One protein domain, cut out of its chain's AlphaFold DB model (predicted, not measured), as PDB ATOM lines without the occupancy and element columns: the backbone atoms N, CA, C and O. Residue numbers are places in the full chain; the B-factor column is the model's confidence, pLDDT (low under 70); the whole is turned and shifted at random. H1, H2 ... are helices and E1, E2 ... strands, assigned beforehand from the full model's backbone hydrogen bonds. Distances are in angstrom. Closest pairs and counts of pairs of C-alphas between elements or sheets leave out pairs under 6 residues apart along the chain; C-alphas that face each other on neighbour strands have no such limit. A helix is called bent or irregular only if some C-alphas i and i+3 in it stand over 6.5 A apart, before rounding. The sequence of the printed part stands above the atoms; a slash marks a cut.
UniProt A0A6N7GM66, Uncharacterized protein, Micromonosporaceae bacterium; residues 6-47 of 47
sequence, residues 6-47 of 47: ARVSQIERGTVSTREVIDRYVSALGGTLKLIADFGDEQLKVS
ATOM      1  N   ALA A   6     210.405 156.297 172.681       58.22
ATOM      2  CA  ALA A   6     209.617 157.504 172.423       58.22
ATOM      3  C   ALA A   6     210.359 158.790 172.835       58.22
ATOM      4  O   ALA A   6     210.234 159.821 172.181       58.22
ATOM      5  N   ARG A   7     211.164 158.719 173.900       58.78
ATOM      6  CA  ARG A   7     211.928 159.844 174.442       58.78
ATOM      7  C   ARG A   7     213.177 160.143 173.607       58.78
ATOM      8  O   ARG A   7     213.517 161.309 173.452       58.78
ATOM      9  N   VAL A   8     213.792 159.120 173.007       59.72
ATOM     10  CA  VAL A   8     214.884 159.278 172.025       59.72
ATOM     11  C   VAL A   8     214.376 160.000 170.772       59.72
ATOM     12  O   VAL A   8     214.979 160.976 170.336       59.72
ATOM     13  N   SER A   9     213.194 159.627 170.270       56.59
ATOM     14  CA  SER A   9     212.615 160.253 169.073       56.59
ATOM     15  C   SER A   9     212.263 161.739 169.256       56.59
ATOM     16  O   SER A   9     212.348 162.512 168.306       56.59
ATOM     17  N   GLN A  10     211.900 162.184 170.467       55.59
ATOM     18  CA  GLN A  10     211.636 163.609 170.728       55.59
ATOM     19  C   GLN A  10     212.905 164.473 170.760       55.59
ATOM     20  O   GLN A  10     212.833 165.663 170.442       55.59
ATOM     21  N   ILE A  11     214.048 163.874 171.102       56.22
ATOM     22  CA  ILE A  11     215.366 164.518 171.037       56.22
ATOM     23  C   ILE A  11     215.786 164.668 169.568       56.22
ATOM     24  O   ILE A  11     216.151 165.761 169.145       56.22
ATOM     25  N   GLU A  12     215.641 163.613 168.761       55.31
ATOM     26  CA  GLU A  12     215.961 163.631 167.321       55.31
ATOM     27  C   GLU A  12     215.090 164.611 166.519       55.31
ATOM     28  O   GLU A  12     215.534 165.176 165.524       55.31
ATOM     29  N   ARG A  13     213.848 164.842 166.964       59.88
ATOM     30  CA  ARG A  13     212.893 165.771 166.336       59.88
ATOM     31  C   ARG A  13     212.986 167.209 166.863       59.88
ATOM     32  O   ARG A  13     212.147 168.033 166.511       59.88
ATOM     33  N   GLY A  14     213.954 167.514 167.734       53.06
ATOM     34  CA  GLY A  14     214.185 168.867 168.263       53.06
ATOM     35  C   GLY A  14     213.092 169.398 169.201       53.06
ATOM     36  O   GLY A  14     213.065 170.588 169.493       53.06
ATOM     37  N   THR A  15     212.183 168.539 169.676       56.66
ATOM     38  CA  THR A  15     211.077 168.919 170.580       56.66
ATOM     39  C   THR A  15     211.524 168.966 172.045       56.66
ATOM     40  O   THR A  15     210.891 169.613 172.873       56.66
ATOM     41  N   VAL A  16     212.634 168.299 172.367       55.16
ATOM     42  CA  VAL A  16     213.300 168.363 173.666       55.16
ATOM     43  C   VAL A  16     214.753 168.731 173.414       55.16
ATOM     44  O   VAL A  16     215.476 167.988 172.752       55.16
ATOM     45  N   SER A  17     215.195 169.882 173.918       62.19
ATOM     46  CA  SER A  17     216.585 170.299 173.768       62.19
ATOM     47  C   SER A  17     217.484 169.286 174.482       62.19
ATOM     48  O   SER A  17     217.380 169.108 175.693       62.19
ATOM     49  N   THR A  18     218.379 168.620 173.746       70.50
ATOM     50  CA  THR A  18     219.285 167.566 174.248       70.50
ATOM     51  C   THR A  18     220.002 167.969 175.541       70.50
ATOM     52  O   THR A  18     220.194 167.144 176.432       70.50
ATOM     53  N   ARG A  19     220.326 169.262 175.690       77.94
ATOM     54  CA  ARG A  19     220.912 169.843 176.908       77.94
ATOM     55  C   ARG A  19     220.030 169.659 178.144       77.94
ATOM     56  O   ARG A  19     220.545 169.263 179.180       77.94
ATOM     57  N   GLU A  20     218.731 169.927 178.055       80.69
ATOM     58  CA  GLU A  20     217.820 169.900 179.207       80.69
ATOM     59  C   GLU A  20     217.635 168.475 179.755       80.69
ATOM     60  O   GLU A  20     217.529 168.260 180.963       80.69
ATOM     61  N   VAL A  21     217.660 167.470 178.874       83.25
ATOM     62  CA  VAL A  21     217.606 166.054 179.275       83.25
ATOM     63  C   VAL A  21     218.863 165.655 180.029       83.25
ATOM     64  O   VAL A  21     218.772 165.008 181.073       83.25
ATOM     65  N   ILE A  22     220.028 166.037 179.506       82.75
ATOM     66  CA  ILE A  22     221.316 165.736 180.132       82.75
ATOM     67  C   ILE A  22     221.422 166.469 181.473       82.75
ATOM     68  O   ILE A  22     221.854 165.873 182.456       82.75
ATOM     69  N   ASP A  23     220.962 167.718 181.546       88.12
ATOM     70  CA  ASP A  23     220.980 168.515 182.771       88.12
ATOM     71  C   ASP A  23     220.129 167.884 183.883       88.12
ATOM     72  O   ASP A  23     220.611 167.663 184.998       88.12
ATOM     73  N   ARG A  24     218.896 167.466 183.563       84.06
ATOM     74  CA  ARG A  24     218.027 166.743 184.507       84.06
ATOM     75  C   ARG A  24     218.608 165.395 184.923       84.06
ATOM     76  O   ARG A  24     218.474 165.017 186.084       84.06
ATOM     77  N   TYR A  25     219.241 164.667 184.002       83.12
ATOM     78  CA  TYR A  25     219.892 163.391 184.309       83.12
ATOM     79  C   TYR A  25     221.046 163.571 185.300       83.12
ATOM     80  O   TYR A  25     221.103 162.878 186.312       83.12
ATOM     81  N   VAL A  26     221.932 164.534 185.042       87.31
ATOM     82  CA  VAL A  26     223.076 164.829 185.912       87.31
ATOM     83  C   VAL A  26     222.609 165.349 187.275       87.31
ATOM     84  O   VAL A  26     223.104 164.887 188.302       87.31
ATOM     85  N   SER A  27     221.604 166.229 187.296       89.88
ATOM     86  CA  SER A  27     221.012 166.758 188.532       89.88
ATOM     87  C   SER A  27     220.339 165.672 189.377       89.88
ATOM     88  O   SER A  27     220.486 165.661 190.597       89.88
ATOM     89  N   ALA A  28     219.653 164.707 188.752       90.38
ATOM     90  CA  ALA A  28     219.048 163.570 189.453       90.38
ATOM     91  C   ALA A  28     220.085 162.652 190.130       90.38
ATOM     92  O   ALA A  28     219.755 161.954 191.085       90.38
ATOM     93  N   LEU A  29     221.335 162.669 189.659       90.75
ATOM     94  CA  LEU A  29     222.469 161.977 190.278       90.75
ATOM     95  C   LEU A  29     223.199 162.837 191.329       90.75
ATOM     96  O   LEU A  29     224.217 162.405 191.865       90.75
ATOM     97  N   GLY A  30     222.706 164.048 191.622       89.94
ATOM     98  CA  GLY A  30     223.347 165.004 192.531       89.94
ATOM     99  C   GLY A  30     224.553 165.730 191.927       89.94
ATOM    100  O   GLY A  30     225.335 166.335 192.658       89.94
ATOM    101  N   GLY A  31     224.736 165.650 190.607       90.75
ATOM    102  CA  GLY A  31     225.803 166.331 189.880       90.75
ATOM    103  C   GLY A  31     225.368 167.679 189.300       90.75
ATOM    104  O   GLY A  31     224.214 168.086 189.394       90.75
ATOM    105  N   THR A  32     226.297 168.354 188.623       91.69
ATOM    106  CA  THR A  32     226.017 169.582 187.860       91.69
ATOM    107  C   THR A  32     226.598 169.452 186.462       91.69
ATOM    108  O   THR A  32     227.794 169.180 186.310       91.69
ATOM    109  N   LEU A  33     225.764 169.640 185.439       87.19
ATOM    110  CA  LEU A  33     226.212 169.614 184.053       87.19
ATOM    111  C   LEU A  33     227.074 170.855 183.772       87.19
ATOM    112  O   LEU A  33     226.674 171.981 184.046       87.19
ATOM    113  N   LYS A  34     228.270 170.653 183.213       88.81
ATOM    114  CA  LYS A  34     229.137 171.729 182.718       88.81
ATOM    115  C   LYS A  34     229.257 171.577 181.208       88.81
ATOM    116  O   LYS A  34     229.769 170.555 180.758       88.81
ATOM    117  N   LEU A  35     228.807 172.569 180.439       84.38
ATOM    118  CA  LEU A  35     229.117 172.639 179.010       84.38
ATOM    119  C   LEU A  35     230.392 173.456 178.816       84.38
ATOM    120  O   LEU A  35     230.514 174.554 179.356       84.38
ATOM    121  N   ILE A  36     231.322 172.906 178.040       84.69
ATOM    122  CA  ILE A  36     232.572 173.562 177.664       84.69
ATOM    123  C   ILE A  36     232.582 173.649 176.141       84.69
ATOM    124  O   ILE A  36     232.480 172.624 175.469       84.69
ATOM    125  N   ALA A  37     232.663 174.868 175.617       80.62
ATOM    126  CA  ALA A  37     233.023 175.098 174.229       80.62
ATOM    127  C   ALA A  37     234.537 175.311 174.176       80.62
ATOM    128  O   ALA A  37     235.057 176.199 174.852       80.62
ATOM    129  N   ASP A  38     235.221 174.455 173.426       83.69
ATOM    130  CA  ASP A  38     236.669 174.481 173.262       83.69
ATOM    131  C   ASP A  38     237.008 175.114 171.908       83.69
ATOM    132  O   ASP A  38     236.590 174.608 170.862       83.69
ATOM    133  N   PHE A  39     237.721 176.238 171.945       85.12
ATOM    134  CA  PHE A  39     238.190 176.976 170.772       85.12
ATOM    135  C   PHE A  39     239.703 176.800 170.546       85.12
ATOM    136  O   PHE A  39     240.275 177.436 169.667       85.12
ATOM    137  N   GLY A  40     240.349 175.890 171.283       83.00
ATOM    138  CA  GLY A  40     241.770 175.566 171.179       83.00
ATOM    139  C   GLY A  40     242.658 176.457 172.046       83.00
ATOM    140  O   GLY A  40     243.428 175.948 172.857       83.00
ATOM    141  N   ASP A  41     242.550 177.775 171.894       86.62
ATOM    142  CA  ASP A  41     243.264 178.775 172.698       86.62
ATOM    143  C   ASP A  41     242.439 179.295 173.886       86.62
ATOM    144  O   ASP A  41     243.004 179.707 174.901       86.62
ATOM    145  N   GLU A  42     241.111 179.204 173.798       69.50
ATOM    146  CA  GLU A  42     240.184 179.571 174.864       69.50
ATOM    147  C   GLU A  42     239.125 178.485 175.103       69.50
ATOM    148  O   GLU A  42     238.651 177.811 174.186       69.50
ATOM    149  N   GLN A  43     238.720 178.332 176.366       79.06
ATOM    150  CA  GLN A  43     237.574 177.512 176.745       79.06
ATOM    151  C   GLN A  43     236.491 178.384 177.371       79.06
ATOM    152  O   GLN A  43     236.710 179.017 178.407       79.06
ATOM    153  N   LEU A  44     235.289 178.341 176.798       73.25
ATOM    154  CA  LEU A  44     234.111 178.976 177.375       73.25
ATOM    155  C   LEU A  44     233.299 177.948 178.155       73.25
ATOM    156  O   LEU A  44     232.768 176.983 177.600       73.25
ATOM    157  N   LYS A  45     233.152 178.189 179.456       82.19
ATOM    158  CA  LYS A  45     232.328 177.364 180.334       82.19
ATOM    159  C   LYS A  45     230.954 177.994 180.528       82.19
ATOM    160  O   LYS A  45     230.848 179.121 180.998       82.19
ATOM    161  N   VAL A  46     229.910 177.220 180.250       74.19
ATOM    162  CA  VAL A  46     228.514 177.599 180.485       74.19
ATOM    163  C   VAL A  46     227.936 176.652 181.534       74.19
ATOM    164  O   VAL A  46     227.713 175.471 181.252       74.19
ATOM    165  N   SER A  47     227.742 177.168 182.748       67.06
ATOM    166  CA  SER A  47     226.997 176.516 183.836       67.06
ATOM    167  C   SER A  47     225.553 176.981 183.811       67.06
ATOM    168  O   SER A  47     225.371 178.203 183.999       67.06
TER     169      SER A  47
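Overview. This is residues 6 to 47 of the 47 residues of an uncharacterized protein of Micromonosporaceae bacterium (UniProt A0A6N7GM66). A small two-stranded hairpin, E1 and E2, makes one end of a flat and open zigzag; the longer helix H2 stands in the middle, and the short helix H1 makes the other end. The parts are strung out along the longest axis with few contacts between helices and hairpin and without a common core, and the tip of the hairpin, residues 38 to 43, sticks out free. The printed part has 42 residues, with two named helices and then two named strands in the order H1, H2, E1, E2; the sheet has the order E1 - E2 and is antiparallel, and the class is mixed, helices and strands. The whole is loose, with a radius of gyration of the C-alphas of 12.9 A, and the C-alphas span 40 by 26 by 10 A along their three main axes.

Arrangement. The one sheet is made of E1, residues 35 to 38, and E2, residues 43 to 46. These two strands are antiparallel neighbours, with 161 degrees between their N-to-C directions, and they form a hairpin across a tight link of 4 residues. Among the C-alphas that face each other are those of Ile 36 and Lys 45, 4.7 A apart, and those of Leu 35 and Val 46, 5.2 A apart. Within hydrogen-bond range are N of Ala 37 and O of Leu 44, at 2.9 A, and N of Val 46 and O of Leu 35, also at 2.9 A. Before the hairpin in the chain comes H2, residues 18 to 28, joined to E1 by a short link of 6 residues. H2 and E2 are apart. Before H2 in the chain comes H1, residues 6 to 12, which a tight link of 5 residues joins to H2. H1 and H2 are close but not clearly touching, with 1 pair of C-alphas within 8 A; the closest are those of Ile 11 and Thr 18, 5.9 A apart. Their lines stand at a steep tilt of 50 degrees, and they run opposite ways. Their centres are 14.2 A apart. H1 is apart from both E1 and E2. In H2 every O i to N i+4 pair is within hydrogen-bond range; in H1 2 of 3 are.

Along the chain. E1 runs from Leu 35, with its C-alpha at (229.117, 172.639, 179.010), to Asp 38, and is 9.7 A long from first to last C-alpha. E2 runs from Gln 43 to Val 46, 9.8 A, and its last C-alpha is at (228.514, 177.599, 180.485). H2, the longest helix, has 11 residues from Thr 18 to Ala 28 and measures 15.7 A from first to last C-alpha. H1 has 7 residues from Ala 6, with its C-alpha at (209.617, 157.504, 172.423), to Glu 12, and measures 10.2 A. Neither helix is bent.

Size, cuts and confidence. The two C-alphas farthest apart are those of Ala 6 and Asp 41, at 39.8 A; Asp 41 lies in the link between E1 and E2. From the first to the last printed C-alpha, Ala 6 to Ser 47, the distance is 28.2 A. The printed part begins at residue 6 of a chain of 47 residues and ends at residue 47, the chain's last residue. It has no cut and no long link. The mean pLDDT of the printed part is 75.7. In this model 14 residues are under 70: residues 6 to 17, residue 42 and residue 47. H1 has a mean pLDDT of 57, H2 and E1 each have 83, and E2 has 77.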